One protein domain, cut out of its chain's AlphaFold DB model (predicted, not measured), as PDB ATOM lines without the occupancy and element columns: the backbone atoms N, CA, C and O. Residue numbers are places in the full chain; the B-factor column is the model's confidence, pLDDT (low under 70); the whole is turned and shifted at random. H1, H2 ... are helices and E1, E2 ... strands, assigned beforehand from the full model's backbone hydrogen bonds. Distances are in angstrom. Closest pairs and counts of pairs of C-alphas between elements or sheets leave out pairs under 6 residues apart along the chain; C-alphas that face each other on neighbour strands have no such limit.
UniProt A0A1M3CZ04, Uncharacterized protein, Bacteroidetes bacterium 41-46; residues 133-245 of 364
ATOM      1  N   LEU A 133     213.993 256.752 203.426       88.69
ATOM      2  CA  LEU A 133     213.874 256.607 201.981       88.69
ATOM      3  C   LEU A 133     212.853 257.640 201.507       88.69
ATOM      4  O   LEU A 133     211.695 257.605 201.928       88.69
ATOM      5  N   PHE A 134     213.299 258.539 200.642       87.31
ATOM      6  CA  PHE A 134     212.483 259.544 199.981       87.31
ATOM      7  C   PHE A 134     212.299 259.139 198.525       87.31
ATOM      8  O   PHE A 134     213.266 258.910 197.805       87.31
ATOM      9  N   SER A 135     211.055 259.054 198.087       88.62
ATOM     10  CA  SER A 135     210.695 258.803 196.697       88.62
ATOM     11  C   SER A 135     209.450 259.602 196.366       88.62
ATOM     12  O   SER A 135     208.661 259.920 197.259       88.62
ATOM     13  N   GLU A 136     209.255 259.891 195.086       86.38
ATOM     14  CA  GLU A 136     208.008 260.493 194.635       86.38
ATOM     15  C   GLU A 136     206.865 259.485 194.785       86.38
ATOM     16  O   GLU A 136     207.040 258.276 194.613       86.38
ATOM     17  N   ASN A 137     205.669 259.985 195.095       88.56
ATOM     18  CA  ASN A 137     204.464 259.147 195.142       88.56
ATOM     19  C   ASN A 137     203.928 258.830 193.737       88.56
ATOM     20  O   ASN A 137     203.117 257.918 193.569       88.56
ATOM     21  N   SER A 138     204.373 259.587 192.733       89.88
ATOM     22  CA  SER A 138     203.963 259.452 191.343       89.88
ATOM     23  C   SER A 138     205.124 259.751 190.410       89.88
ATOM     24  O   SER A 138     205.826 260.744 190.596       89.88
ATOM     25  N   TYR A 139     205.264 258.944 189.366       88.69
ATOM     26  CA  TYR A 139     206.211 259.174 188.282       88.69
ATOM     27  C   TYR A 139     205.470 259.341 186.963       88.69
ATOM     28  O   TYR A 139     204.349 258.859 186.784       88.69
ATOM     29  N   ILE A 140     206.113 260.025 186.027       85.00
ATOM     30  CA  ILE A 140     205.580 260.224 184.687       85.00
ATOM     31  C   ILE A 140     206.312 259.276 183.740       85.00
ATOM     32  O   ILE A 140     207.534 259.322 183.610       85.00
ATOM     33  N   ASN A 141     205.542 258.421 183.081       85.81
ATOM     34  CA  ASN A 141     205.963 257.643 181.932       85.81
ATOM     35  C   ASN A 141     205.744 258.476 180.668       85.81
ATOM     36  O   ASN A 141     204.609 258.773 180.293       85.81
ATOM     37  N   LEU A 142     206.835 258.849 180.017       84.44
ATOM     38  CA  LEU A 142     206.858 259.651 178.810       84.44
ATOM     39  C   LEU A 142     207.142 258.748 177.623       84.44
ATOM     40  O   LEU A 142     208.256 258.263 177.464       84.44
ATOM     41  N   ASN A 143     206.117 258.490 176.810       83.50
ATOM     42  CA  ASN A 143     206.227 257.645 175.617       83.50
ATOM     43  C   ASN A 143     206.885 256.264 175.873       83.50
ATOM     44  O   ASN A 143     207.699 255.778 175.091       83.50
ATOM     45  N   GLY A 144     206.566 255.628 177.005       84.00
ATOM     46  CA  GLY A 144     207.152 254.347 177.408       84.00
ATOM     47  C   GLY A 144     208.492 254.471 178.140       84.00
ATOM     48  O   GLY A 144     208.994 253.463 178.634       84.00
ATOM     49  N   ASN A 145     209.078 255.662 178.253       85.12
ATOM     50  CA  ASN A 145     210.306 255.900 179.001       85.12
ATOM     51  C   ASN A 145     210.002 256.525 180.360       85.12
ATOM     52  O   ASN A 145     209.175 257.423 180.492       85.12
ATOM     53  N   MET A 146     210.696 256.069 181.396       86.56
ATOM     54  CA  MET A 146     210.507 256.598 182.742       86.56
ATOM     55  C   MET A 146     211.797 256.495 183.539       86.56
ATOM     56  O   MET A 146     212.459 255.455 183.533       86.56
ATOM     57  N   THR A 147     212.108 257.545 184.291       88.50
ATOM     58  CA  THR A 147     213.126 257.493 185.338       88.50
ATOM     59  C   THR A 147     212.434 257.430 186.688       88.50
ATOM     60  O   THR A 147     211.626 258.294 187.020       88.50
ATOM     61  N   VAL A 148     212.784 256.423 187.483       90.94
ATOM     62  CA  VAL A 148     212.407 256.373 188.894       90.94
ATOM     63  C   VAL A 148     213.604 256.838 189.698       90.94
ATOM     64  O   VAL A 148     214.639 256.173 189.696       90.94
ATOM     65  N   SER A 149     213.449 257.977 190.366       90.56
ATOM     66  CA  SER A 149     214.469 258.573 191.224       90.56
ATOM     67  C   SER A 149     214.053 258.519 192.686       90.56
ATOM     68  O   SER A 149     212.889 258.742 193.011       90.56
ATOM     69  N   TRP A 150     215.002 258.262 193.571       90.56
ATOM     70  CA  TRP A 150     214.799 258.263 195.014       90.56
ATOM     71  C   TRP A 150     216.057 258.767 195.702       90.56
ATOM     72  O   TRP A 150     217.145 258.739 195.137       90.56
ATOM     73  N   SER A 151     215.923 259.178 196.947       86.62
ATOM     74  CA  SER A 151     217.051 259.485 197.808       86.62
ATOM     75  C   SER A 151     216.957 258.634 199.053       86.62
ATOM     76  O   SER A 151     215.865 258.370 199.554       86.62
ATOM     77  N   MET A 152     218.091 258.189 199.569       85.69
ATOM     78  CA  MET A 152     218.108 257.470 200.833       85.69
ATOM     79  C   MET A 152     219.220 257.978 201.723       85.69
ATOM     80  O   MET A 152     220.278 258.384 201.244       85.69
ATOM     81  N   PHE A 153     218.978 257.884 203.020       81.38
ATOM     82  CA  PHE A 153     219.988 258.114 204.025       81.38
ATOM     83  C   PHE A 153     220.015 256.965 204.992       81.38
ATOM     84  O   PHE A 153     219.007 256.622 205.612       81.38
ATOM     85  N   MET A 154     221.214 256.449 205.183       82.38
ATOM     86  CA  MET A 154     221.512 255.573 206.286       82.38
ATOM     87  C   MET A 154     222.490 256.332 207.155       82.38
ATOM     88  O   MET A 154     223.661 256.406 206.830       82.38
ATOM     89  N   TYR A 155     221.998 256.978 208.210       76.25
ATOM     90  CA  TYR A 155     222.865 257.739 209.107       76.25
ATOM     91  C   TYR A 155     223.848 256.797 209.837       76.25
ATOM     92  O   TYR A 155     224.021 255.653 209.434       76.25
ATOM     93  N   GLU A 156     224.491 257.249 210.911       79.25
ATOM     94  CA  GLU A 156     225.514 256.542 211.709       79.25
ATOM     95  C   GLU A 156     225.290 255.036 212.008       79.25
ATOM     96  O   GLU A 156     226.225 254.371 212.442       79.25
ATOM     97  N   MET A 157     224.103 254.476 211.774       86.62
ATOM     98  CA  MET A 157     223.771 253.055 211.837       86.62
ATOM     99  C   MET A 157     224.880 252.126 211.307       86.62
ATOM    100  O   MET A 157     225.336 252.222 210.167       86.62
ATOM    101  N   ALA A 158     225.265 251.157 212.142       87.69
ATOM    102  CA  ALA A 158     226.179 250.082 211.772       87.69
ATOM    103  C   ALA A 158     225.403 248.846 211.305       87.69
ATOM    104  O   ALA A 158     224.714 248.201 212.096       87.69
ATOM    105  N   LEU A 159     225.557 248.494 210.030       91.69
ATOM    106  CA  LEU A 159     225.092 247.218 209.489       91.69
ATOM    107  C   LEU A 159     226.103 246.085 209.752       91.69
ATOM    108  O   LEU A 159     227.287 246.363 209.975       91.69
ATOM    109  N   PRO A 160     225.662 244.810 209.711       92.62
ATOM    110  CA  PRO A 160     226.564 243.663 209.739       92.62
ATOM    111  C   PRO A 160     227.651 243.782 208.665       92.62
ATOM    112  O   PRO A 160     227.373 244.217 207.549       92.62
ATOM    113  N   SER A 161     228.874 243.346 208.975       92.31
ATOM    114  CA  SER A 161     230.050 243.506 208.102       92.31
ATOM    115  C   SER A 161     229.924 242.823 206.736       92.31
ATOM    116  O   SER A 161     230.637 243.181 205.803       92.31
ATOM    117  N   GLN A 162     229.017 241.852 206.604       94.88
ATOM    118  CA  GLN A 162     228.690 241.203 205.337       94.88
ATOM    119  C   GLN A 162     227.980 242.150 204.358       94.88
ATOM    120  O   GLN A 162     228.079 241.958 203.147       94.88
ATOM    121  N   ILE A 163     227.261 243.155 204.867       95.50
ATOM    122  CA  ILE A 163     226.579 244.155 204.050       95.50
ATOM    123  C   ILE A 163     227.567 245.280 203.770       95.50
ATOM    124  O   ILE A 163     227.916 246.055 204.656       95.50
ATOM    125  N   THR A 164     228.010 245.376 202.521       94.94
ATOM    126  CA  THR A 164     228.876 246.469 202.057       94.94
ATOM    127  C   THR A 164     228.139 247.439 201.140       94.94
ATOM    128  O   THR A 164     228.633 248.539 200.891       94.94
ATOM    129  N   HIS A 165     226.957 247.048 200.651       95.19
ATOM    130  CA  HIS A 165     226.128 247.808 199.726       95.19
ATOM    131  C   HIS A 165     224.639 247.657 200.060       95.19
ATOM    132  O   HIS A 165     224.212 246.665 200.651       95.19
ATOM    133  N   ILE A 166     223.829 248.611 199.611       95.25
ATOM    134  CA  ILE A 166     222.378 248.476 199.507       95.25
ATOM    135  C   ILE A 166     222.028 248.171 198.056       95.25
ATOM    136  O   ILE A 166     222.425 248.899 197.147       95.25
ATOM    137  N   LEU A 167     221.278 247.098 197.829       96.75
ATOM    138  CA  LEU A 167     220.675 246.816 196.534       96.75
ATOM    139  C   LEU A 167     219.258 247.390 196.533       96.75
ATOM    140  O   LEU A 167     218.373 246.889 197.227       96.75
ATOM    141  N   ALA A 168     219.047 248.444 195.754       96.06
ATOM    142  CA  ALA A 168     217.721 248.966 195.473       96.06
ATOM    143  C   ALA A 168     217.147 248.254 194.249       96.06
ATOM    144  O   ALA A 168     217.747 248.283 193.173       96.06
ATOM    145  N   LYS A 169     215.981 247.631 194.405       96.19
ATOM    146  CA  LYS A 169     215.190 247.072 193.311       96.19
ATOM    147  C   LYS A 169     213.976 247.947 193.073       96.19
ATOM    148  O   LYS A 169     213.173 248.151 193.980       96.19
ATOM    149  N   VAL A 170     213.830 248.432 191.849       96.56
ATOM    150  CA  VAL A 170     212.627 249.125 191.401       96.56
ATOM    151  C   VAL A 170     211.843 248.172 190.516       96.56
ATOM    152  O   VAL A 170     212.384 247.667 189.533       96.56
ATOM    153  N   VAL A 171     210.591 247.913 190.876       95.75
ATOM    154  CA  VAL A 171     209.734 246.922 190.220       95.75
ATOM    155  C   VAL A 171     208.496 247.613 189.657       95.75
ATOM    156  O   VAL A 171     207.762 248.245 190.411       95.75
ATOM    157  N   LEU A 172     208.234 247.485 188.355       94.62
ATOM    158  CA  LEU A 172     207.029 248.003 187.694       94.62
ATOM    159  C   LEU A 172     206.061 246.866 187.382       94.62
ATOM    160  O   LEU A 172     206.481 245.807 186.906       94.62
ATOM    161  N   GLY A 173     204.770 247.074 187.662       87.12
ATOM    162  CA  GLY A 173     203.716 246.092 187.366       87.12
ATOM    163  C   GLY A 173     203.938 244.701 187.979       87.12
ATOM    164  O   GLY A 173     203.336 243.732 187.527       87.12
ATOM    165  N   GLY A 174     204.832 244.586 188.969       82.38
ATOM    166  CA  GLY A 174     205.217 243.328 189.614       82.38
ATOM    167  C   GLY A 174     206.202 242.442 188.839       82.38
ATOM    168  O   GLY A 174     206.524 241.366 189.333       82.38
ATOM    169  N   SER A 175     206.691 242.849 187.661       83.88
ATOM    170  CA  SER A 175     207.498 241.971 186.792       83.88
ATOM    171  C   SER A 175     208.744 242.628 186.197       83.88
ATOM    172  O   SER A 175     209.792 241.987 186.116       83.88
ATOM    173  N   ILE A 176     208.680 243.905 185.812       91.25
ATOM    174  CA  ILE A 176     209.823 244.599 185.207       91.25
ATOM    175  C   ILE A 176     210.697 245.149 186.328       91.25
ATOM    176  O   ILE A 176     210.266 246.036 187.060       91.25
ATOM    177  N   THR A 177     211.922 244.642 186.460       94.75
ATOM    178  CA  THR A 177     212.831 245.030 187.547       94.75
ATOM    179  C   THR A 177     214.075 245.718 187.007       94.75
ATOM    180  O   THR A 177     214.735 245.207 186.107       94.75
ATOM    181  N   GLN A 178     214.417 246.855 187.602       95.56
ATOM    182  CA  GLN A 178     215.726 247.484 187.474       95.56
ATOM    183  C   GLN A 178     216.388 247.541 188.841       95.56
ATOM    184  O   GLN A 178     215.715 247.682 189.864       95.56
ATOM    185  N   THR A 179     217.713 247.436 188.867       95.50
ATOM    186  CA  THR A 179     218.468 247.408 190.120       95.50
ATOM    187  C   THR A 179     219.561 248.457 190.149       95.50
ATOM    188  O   THR A 179     220.240 248.683 189.148       95.50
ATOM    189  N   ARG A 180     219.789 249.039 191.323       95.25
ATOM    190  CA  ARG A 180     220.927 249.912 191.599       95.25
ATOM    191  C   ARG A 180     221.658 249.399 192.830       95.25
ATOM    192  O   ARG A 180     221.060 249.270 193.895       95.25
ATOM    193  N   LEU A 181     222.948 249.122 192.671       96.19
ATOM    194  CA  LEU A 181     223.833 248.788 193.779       96.19
ATOM    195  C   LEU A 181     224.466 250.075 194.321       96.19
ATOM    196  O   LEU A 181     225.014 250.859 193.548       96.19
ATOM    197  N   ILE A 182     224.344 250.303 195.627       93.38
ATOM    198  CA  ILE A 182     224.720 251.550 196.302       93.38
ATOM    199  C   ILE A 182     225.736 251.224 197.404       93.38
ATOM    200  O   ILE A 182     225.370 250.543 198.364       93.38
ATOM    201  N   PRO A 183     226.999 251.661 197.300       92.25
ATOM    202  CA  PRO A 183     227.992 251.478 198.355       92.25
ATOM    203  C   PRO A 183     227.556 252.129 199.667       92.25
ATOM    204  O   PRO A 183     227.078 253.264 199.674       92.25
ATOM    205  N   LEU A 184     227.781 251.456 200.802       88.94
ATOM    206  CA  LEU A 184     227.472 252.055 202.105       88.94
ATOM    207  C   LEU A 184     228.224 253.368 202.328       88.94
ATOM    208  O   LEU A 184     227.648 254.296 202.882       88.94
ATOM    209  N   SER A 185     229.452 253.493 201.823       84.69
ATOM    210  CA  SER A 185     230.246 254.724 201.917       84.69
ATOM    211  C   SER A 185     229.584 255.956 201.291       84.69
ATOM    212  O   SER A 185     229.974 257.064 201.639       84.69
ATOM    213  N   GLU A 186     228.614 255.793 200.384       82.19
ATOM    214  CA  GLU A 186     227.874 256.917 199.789       82.19
ATOM    215  C   GLU A 186     226.707 257.396 200.656       82.19
ATOM    216  O   GLU A 186     226.324 258.561 200.597       82.19
ATOM    217  N   ILE A 187     226.123 256.499 201.454       79.94
ATOM    218  CA  ILE A 187     224.901 256.785 202.216       79.94
ATOM    219  C   ILE A 187     225.153 256.901 203.717       79.94
ATOM    220  O   ILE A 187     224.363 257.554 204.397       79.94
ATOM    221  N   THR A 188     226.254 256.329 204.222       74.62
ATOM    222  CA  THR A 188     226.668 256.402 205.627       74.62
ATOM    223  C   THR A 188     227.554 257.603 205.891       74.62
ATOM    224  O   THR A 188     228.644 257.713 205.334       74.62
ATOM    225  N   HIS A 189     227.115 258.463 206.805       68.00
ATOM    226  CA  HIS A 189     227.859 259.638 207.246       68.00
ATOM    227  C   HIS A 189     228.152 259.523 208.745       68.00
ATOM    228  O   HIS A 189     227.272 259.177 209.531       68.00
ATOM    229  N   TYR A 190     229.407 259.768 209.131       59.62
ATOM    230  CA  TYR A 190     229.919 259.523 210.488       59.62
ATOM    231  C   TYR A 190     230.167 260.810 211.302       59.62
ATOM    232  O   TYR A 190     230.682 260.766 212.413       59.62
ATOM    233  N   THR A 191     229.847 261.986 210.766       54.41
ATOM    234  CA  THR A 191     230.411 263.249 211.272       54.41
ATOM    235  C   THR A 191     229.540 264.005 212.275       54.41
ATOM    236  O   THR A 191     229.843 265.159 212.565       54.41
ATOM    237  N   GLY A 192     228.483 263.410 212.840       50.69
ATOM    238  CA  GLY A 192     227.629 264.103 213.820       50.69
ATOM    239  C   GLY A 192     226.849 265.299 213.249       50.69
ATOM    240  O   GLY A 192     226.144 265.977 213.993       50.69
ATOM    241  N   MET A 193     226.963 265.554 211.943       48.41
ATOM    242  CA  MET A 193     226.162 266.513 211.195       48.41
ATOM    243  C   MET A 193     225.409 265.750 210.103       48.41
ATOM    244  O   MET A 193     226.013 264.897 209.440       48.41
ATOM    245  N   PRO A 194     224.106 266.011 209.911       51.53
ATOM    246  CA  PRO A 194     223.375 265.423 208.801       51.53
ATOM    247  C   PRO A 194     224.057 265.838 207.488       51.53
ATOM    248  O   PRO A 194     224.444 267.001 207.363       51.53
ATOM    249  N   PRO A 195     224.237 264.934 206.508       50.34
ATOM    250  CA  PRO A 195     224.557 265.367 205.154       50.34
ATOM    251  C   PRO A 195     223.516 266.403 204.719       50.34
ATOM    252  O   PRO A 195     222.316 266.132 204.762       50.34
ATOM    253  N   GLU A 196     223.970 267.595 204.329       51.56
ATOM    254  CA  GLU A 196     223.080 268.699 203.945       51.56
ATOM    255  C   GLU A 196     222.251 268.374 202.691       51.56
ATOM    256  O   GLU A 196     221.268 269.060 202.416       51.56
ATOM    257  N   ILE A 197     222.602 267.321 201.934       59.41
ATOM    258  CA  ILE A 197     221.928 266.959 200.684       59.41
ATOM    259  C   ILE A 197     221.774 265.429 200.555       59.41
ATOM    260  O   ILE A 197     222.767 264.701 200.635       59.41
ATOM    261  N   PRO A 198     220.550 264.918 200.318       63.69
ATOM    262  CA  PRO A 198     220.313 263.525 199.953       63.69
ATOM    263  C   PRO A 198     221.014 263.144 198.661       63.69
ATOM    264  O   PRO A 198     220.795 263.778 197.631       63.69
ATOM    265  N   VAL A 199     221.795 262.063 198.684       72.50
ATOM    266  CA  VAL A 199     222.298 261.478 197.440       72.50
ATOM    267  C   VAL A 199     221.102 260.896 196.692       72.50
ATOM    268  O   VAL A 199     220.368 260.050 197.213       72.50
ATOM    269  N   GLN A 200     220.862 261.413 195.490       82.69
ATOM    270  CA  GLN A 200     219.780 260.969 194.628       82.69
ATOM    271  C   GLN A 200     220.269 259.838 193.726       82.69
ATOM    272  O   GLN A 200     221.282 259.937 193.036       82.69
ATOM    273  N   TYR A 201     219.505 258.760 193.720       87.62
ATOM    274  CA  TYR A 201     219.693 257.581 192.898       87.62
ATOM    275  C   TYR A 201     218.565 257.493 191.888       87.62
ATOM    276  O   TYR A 201     217.463 257.984 192.126       87.62
ATOM    277  N   SER A 202     218.832 256.857 190.753       89.81
ATOM    278  CA  SER A 202     217.801 256.605 189.759       89.81
ATOM    279  C   SER A 202     218.064 255.332 188.970       89.81
ATOM    280  O   SER A 202     219.202 254.867 188.857       89.81
ATOM    281  N   VAL A 203     216.993 254.780 188.411       92.00
ATOM    282  CA  VAL A 203     217.037 253.775 187.346       92.00
ATOM    283  C   VAL A 203     216.078 254.179 186.242       92.00
ATOM    284  O   VAL A 203     215.096 254.886 186.478       92.00
ATOM    285  N   ASN A 204     216.358 253.699 185.037       89.88
ATOM    286  CA  ASN A 204     215.557 254.013 183.866       89.88
ATOM    287  C   ASN A 204     214.879 252.769 183.348       89.88
ATOM    288  O   ASN A 204     215.460 251.685 183.311       89.88
ATOM    289  N   PHE A 205     213.663 252.977 182.886       89.81
ATOM    290  CA  PHE A 205     212.871 251.989 182.201       89.81
ATOM    291  C   PHE A 205     212.550 252.495 180.802       89.81
ATOM    292  O   PHE A 205     212.400 253.696 180.578       89.81
ATOM    293  N   SER A 206     212.434 251.547 179.884       87.75
ATOM    294  CA  SER A 206     211.898 251.739 178.541       87.75
ATOM    295  C   SER A 206     210.732 250.774 178.348       87.75
ATOM    296  O   SER A 206     210.639 249.763 179.053       87.75
ATOM    297  N   ASN A 207     209.847 251.082 177.403       86.25
ATOM    298  CA  ASN A 207     208.637 250.306 177.118       86.25
ATOM    299  C   ASN A 207     207.735 250.088 178.351       86.25
ATOM    300  O   ASN A 207     207.132 249.029 178.528       86.25
ATOM    301  N   VAL A 208     207.650 251.086 179.230       88.81
ATOM    302  CA  VAL A 208     206.780 251.064 180.405       88.81
ATOM    303  C   VAL A 208     205.321 251.095 179.963       88.81
ATOM    304  O   VAL A 208     204.867 252.040 179.323       88.81
ATOM    305  N   VAL A 209     204.577 250.064 180.361       88.50
ATOM    306  CA  VAL A 209     203.123 249.941 180.145       88.50
ATOM    307  C   VAL A 209     202.334 249.834 181.454       88.50
ATOM    308  O   VAL A 209     201.110 249.766 181.450       88.50
ATOM    309  N   SER A 210     203.031 249.786 182.592       91.69
ATOM    310  CA  SER A 210     202.423 249.649 183.919       91.69
ATOM    311  C   SER A 210     201.943 250.993 184.468       91.69
ATOM    312  O   SER A 210     202.534 252.030 184.181       91.69
ATOM    313  N   SER A 211     200.914 250.962 185.318       93.25
ATOM    314  CA  SER A 211     200.367 252.138 186.015       93.25
ATOM    315  C   SER A 211     200.873 252.298 187.455       93.25
ATOM    316  O   SER A 211     200.466 253.225 188.157       93.25
ATOM    317  N   SER A 212     201.729 251.392 187.929       95.00
ATOM    318  CA  SER A 212     202.296 251.420 189.278       95.00
ATOM    319  C   SER A 212     203.650 250.716 189.357       95.00
ATOM    320  O   SER A 212     204.007 249.893 188.504       95.00
ATOM    321  N   GLY A 213     204.392 251.027 190.417       96.25
ATOM    322  CA  GLY A 213     205.626 250.341 190.768       96.25
ATOM    323  C   GLY A 213     205.970 250.464 192.248       96.25
ATOM    324  O   GLY A 213     205.212 251.031 193.038       96.25
ATOM    325  N   SER A 214     207.101 249.884 192.639       95.75
ATOM    326  CA  SER A 214     207.626 249.977 193.999       95.75
ATOM    327  C   SER A 214     209.150 250.000 194.048       95.75
ATOM    328  O   SER A 214     209.823 249.536 193.127       95.75
ATOM    329  N   ILE A 215     209.685 250.546 195.139       95.94
ATOM    330  CA  ILE A 215     211.105 250.530 195.493       95.94
ATOM    331  C   ILE A 215     211.282 249.634 196.719       95.94
ATOM    332  O   ILE A 215     210.670 249.863 197.767       95.94
ATOM    333  N   GLN A 216     212.135 248.623 196.584       94.69
ATOM    334  CA  GLN A 216     212.485 247.656 197.620       94.69
ATOM    335  C   GLN A 216     213.990 247.707 197.884       94.69
ATOM    336  O   GLN A 216     214.783 247.763 196.945       94.69
ATOM    337  N   LEU A 217     214.390 247.675 199.156       94.56
ATOM    338  CA  LEU A 217     215.793 247.770 199.559       94.56
ATOM    339  C   LEU A 217     216.263 246.490 200.252       94.56
ATOM    340  O   LEU A 217     215.591 245.958 201.141       94.56
ATOM    341  N   PHE A 218     217.456 246.039 199.870       96.00
ATOM    342  CA  PHE A 218     218.092 244.829 200.380       96.00
ATOM    343  C   PHE A 218     219.516 245.129 200.844       96.00
ATOM    344  O   PHE A 218     220.230 245.920 200.224       96.00
ATOM    345  N   GLY A 219     219.946 244.477 201.922       96.12
ATOM    346  CA  GLY A 219     221.359 244.415 202.276       96.12
ATOM    347  C   GLY A 219     222.087 243.532 201.268       96.12
ATOM    348  O   GLY A 219     221.630 242.427 200.979       96.12
ATOM    349  N   SER A 220     223.201 244.018 200.725       97.62
ATOM    350  CA  SER A 220     223.963 243.349 199.672       97.62
ATOM    351  C   SER A 220     225.468 243.410 199.922       97.62
ATOM    352  O   SER A 220     225.982 244.282 200.627       97.62
ATOM    353  N   ASN A 221     226.199 242.492 199.295       96.38
ATOM    354  CA  ASN A 221     227.639 242.643 199.104       96.38
ATOM    355  C   ASN A 221     227.943 243.453 197.826       96.38
ATOM    356  O   ASN A 221     227.036 243.861 197.094       96.38
ATOM    357  N   GLN A 222     229.230 243.647 197.538       95.94
ATOM    358  CA  GLN A 222     229.719 244.390 196.366       95.94
ATOM    359  C   GLN A 222     229.418 243.737 195.010       95.94
ATOM    360  O   GLN A 222     229.628 244.358 193.976       95.94
ATOM    361  N   TYR A 223     228.928 242.498 195.006       96.31
ATOM    362  CA  TYR A 223     228.584 241.757 193.794       96.31
ATOM    363  C   TYR A 223     227.079 241.786 193.491       96.31
ATOM    364  O   TYR A 223     226.636 241.140 192.547       96.31
ATOM    365  N   GLY A 224     226.282 242.510 194.286       95.12
ATOM    366  CA  GLY A 224     224.830 242.592 194.104       95.12
ATOM    367  C   GLY A 224     224.052 241.383 194.628       95.12
ATOM    368  O   GLY A 224     222.886 241.221 194.281       95.12
ATOM    369  N   GLN A 225     224.669 240.527 195.448       96.38
ATOM    370  CA  GLN A 225     223.970 239.408 196.077       96.38
ATOM    371  C   GLN A 225     223.070 239.900 197.214       96.38
ATOM    372  O   GLN A 225     223.553 240.498 198.173       96.38
ATOM    373  N   GLU A 226     221.786 239.556 197.160       96.06
ATOM    374  CA  GLU A 226     220.839 239.799 198.250       96.06
ATOM    375  C   GLU A 226     221.166 238.944 199.473       96.06
ATOM    376  O   GLU A 226     221.068 237.717 199.441       96.06
ATOM    377  N   LEU A 227     221.545 239.606 200.564       96.38
ATOM    378  CA  LEU A 227     221.849 238.962 201.839       96.38
ATOM    379  C   LEU A 227     220.654 239.012 202.796       96.38
ATOM    380  O   LEU A 227     220.420 238.058 203.539       96.38
ATOM    381  N   CYS A 228     219.909 240.121 202.798       95.44
ATOM    382  CA  CYS A 228     218.712 240.271 203.620       95.44
ATOM    383  C   CYS A 228     217.749 241.347 203.104       95.44
ATOM    384  O   CYS A 228     218.152 242.284 202.412       95.44
ATOM    385  N   THR A 229     216.476 241.253 203.498       92.50
ATOM    386  CA  THR A 229     215.522 242.359 203.341       92.50
ATOM    387  C   THR A 229     215.775 243.441 204.393       92.50
ATOM    388  O   THR A 229     216.113 243.150 205.543       92.50
ATOM    389  N   LEU A 230     215.577 244.708 204.018       91.25
ATOM    390  CA  LEU A 230     215.691 245.846 204.942       91.25
ATOM    391  C   LEU A 230     214.332 246.357 205.425       91.25
ATOM    392  O   LEU A 230     214.232 247.504 205.849       91.25
ATOM    393  N   THR A 231     213.293 245.519 205.404       84.75
ATOM    394  CA  THR A 231     211.910 245.890 205.762       84.75
ATOM    395  C   THR A 231     211.760 246.420 207.190       84.75
ATOM    396  O   THR A 231     210.856 247.200 207.464       84.75
ATOM    397  N   ASN A 232     212.666 246.036 208.094       81.19
ATOM    398  CA  ASN A 232     212.699 246.527 209.478       81.19
ATOM    399  C   ASN A 232     213.299 247.939 209.607       81.19
ATOM    400  O   ASN A 232     213.191 248.564 210.659       81.19
ATOM    401  N   ILE A 233     213.943 248.436 208.551       85.38
ATOM    402  CA  ILE A 233     214.532 249.776 208.484       85.38
ATOM    403  C   ILE A 233     213.674 250.655 207.576       85.38
ATOM    404  O   ILE A 233     213.162 251.695 208.002       85.38
ATOM    405  N   TYR A 234     213.504 250.195 206.337       85.62
ATOM    406  CA  TYR A 234     212.798 250.873 205.268       85.62
ATOM    407  C   TYR A 234     211.544 250.105 204.894       85.62
ATOM    408  O   TYR A 234     211.581 248.917 204.584       85.62
ATOM    409  N   GLU A 235     210.433 250.819 204.831       85.00
ATOM    410  CA  GLU A 235     209.236 250.294 204.197       85.00
ATOM    411  C   GLU A 235     209.432 250.239 202.682       85.00
ATOM    412  O   GLU A 235     210.069 251.114 202.090       85.00
ATOM    413  N   THR A 236     208.823 249.240 202.041       89.81
ATOM    414  CA  THR A 236     208.664 249.265 200.583       89.81
ATOM    415  C   THR A 236     207.833 250.487 200.205       89.81
ATOM    416  O   THR A 236     206.739 250.678 200.740       89.81
ATOM    417  N   LYS A 237     208.335 251.312 199.283       92.94
ATOM    418  CA  LYS A 237     207.619 252.502 198.812       92.94
ATOM    419  C   LYS A 237     206.971 252.221 197.468       92.94
ATOM    420  O   LYS A 237     207.665 251.995 196.482       92.94
ATOM    421  N   GLY A 238     205.641 252.178 197.455       93.31
ATOM    422  CA  GLY A 238     204.843 252.097 196.234       93.31
ATOM    423  C   GLY A 238     204.620 253.478 195.622       93.31
ATOM    424  O   GLY A 238     204.562 254.468 196.345       93.31
ATOM    425  N   PHE A 239     204.473 253.528 194.302       94.94
ATOM    426  CA  PHE A 239     204.192 254.751 193.552       94.94
ATOM    427  C   PHE A 239     203.244 254.482 192.378       94.94
ATOM    428  O   PHE A 239     203.161 253.362 191.860       94.94
ATOM    429  N   SER A 240     202.534 255.522 191.944       95.56
ATOM    430  CA  SER A 240     201.717 255.504 190.728       95.56
ATOM    431  C   SER A 240     202.519 255.963 189.507       95.56
ATOM    432  O   SER A 240     203.542 256.638 189.627       95.56
ATOM    433  N   ILE A 241     202.064 255.576 188.317       93.81
ATOM    434  CA  ILE A 241     202.669 255.972 187.044       93.81
ATOM    435  C   ILE A 241     201.598 256.623 186.173       93.81
ATOM    436  O   ILE A 241     200.598 255.990 185.827       93.81
ATOM    437  N   GLN A 242     201.825 257.875 185.788       90.38
ATOM    438  CA  GLN A 242     201.004 258.591 184.818       90.38
ATOM    439  C   GLN A 242     201.654 258.510 183.438       90.38
ATOM    440  O   GLN A 242     202.810 258.882 183.283       90.38
ATOM    441  N   THR A 243     200.912 258.066 182.422       86.44
ATOM    442  CA  THR A 243     201.437 258.004 181.050       86.44
ATOM    443  C   THR A 243     201.083 259.265 180.273       86.44
ATOM    444  O   THR A 243     199.913 259.641 180.196       86.44
ATOM    445  N   ILE A 244     202.091 259.898 179.675       84.38
ATOM    446  CA  ILE A 244     201.950 261.042 178.777       84.38
ATOM    447  C   ILE A 244     202.469 260.619 177.390       84.38
ATOM    448  O   ILE A 244     203.650 260.293 177.249       84.38
ATOM    449  N   PRO A 245     201.600 260.590 176.361       75.00
ATOM    450  CA  PRO A 245     201.948 260.056 175.043       75.00
ATOM    451  C   PRO A 245     202.715 261.047 174.156       75.00
ATOM    452  O   PRO A 245     203.275 260.643 173.142       75.00
TER     453      PRO A 245
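This is residues 133 to 245 of the 364 residues of an uncharacterized protein of Bacteroidetes bacterium 41-46 (UniProt A0A1M3CZ04). The domain is a flattened, nearly closed barrel of strands: E5, E4 and E7 make one wall, E6, E3 and E1 make the wall facing it, and E9 with E2 closes one side, while E5 and E6 come close together along the other. The short helix H1 and the long link of residues 154 to 164 lie at one end, and E8 folds back beside the last residues of E7. The printed part has 113 residues with nine named strands and one named helix, in the order E1 E2 E3 E4 E5 H1 E6 E7 E8 E9, and is mostly strand. E2, E4, E5, E7, E8 and E9 form a mixed, branched sheet, and E1 - E3 - E6 an antiparallel one. The whole is compact, with a radius of gyration of the C-alphas of 14.7 A, and only just elongated, spanning 46 by 30 by 21 A.

In the branched sheet, E7 is residues 212 to 220, 25.4 A long, E4 is 165 to 172, 22.6 A, E5 is 176 to 183, 23.5 A, and E9 is 237 to 244, 22.5 A, ending with C-alpha 244 at (201.950, 261.042, 178.777). E8 is residues 226 to 229 and E2 is 138 to 142. In the other sheet, E3 is residues 146 to 153, 23.3 A, E6 is 200 to 205, 16.8 A, and E1 is 133 to 135, beginning with C-alpha 133 at (213.874, 256.607, 201.981). H1 is residues 184 to 187.

E7 has E4 on one side, antiparallel, with N 216 and O 169 2.8 A apart. On the other side are E8, with N 219 and O 228 at 2.9 A, and E9, with N 215 and O 237 at 2.8 A. E4 and E5 are a hairpin, with N 168 and O 180 at 2.9 A. E9 and E2 are parallel, with N 141 and O 242 at 2.8 A. E1 runs on into E2 at 46 degrees and is the antiparallel neighbour of E3, with N 134 and O 151 at 2.8 A. E3 and E6 are antiparallel, with N 150 and O 201 at 2.9 A. Between the sheets, the closest C-alphas of E5 and E6, those of Gln 178 and Val 203, are 6.4 A apart. H1 only grazes both sheets; it is too short for an O i to N i+4 pair, and its one O i to N i+3 pair is within hydrogen-bond range.

The C-alphas farthest apart, those of Gly 192 and Pro 245, are 46.7 A apart. The printed part has no cut. The links E3 to E4 and H1 to E6 are long. Mean pLDDT of the printed part is 86.9, with residues 189 to 198 under 70.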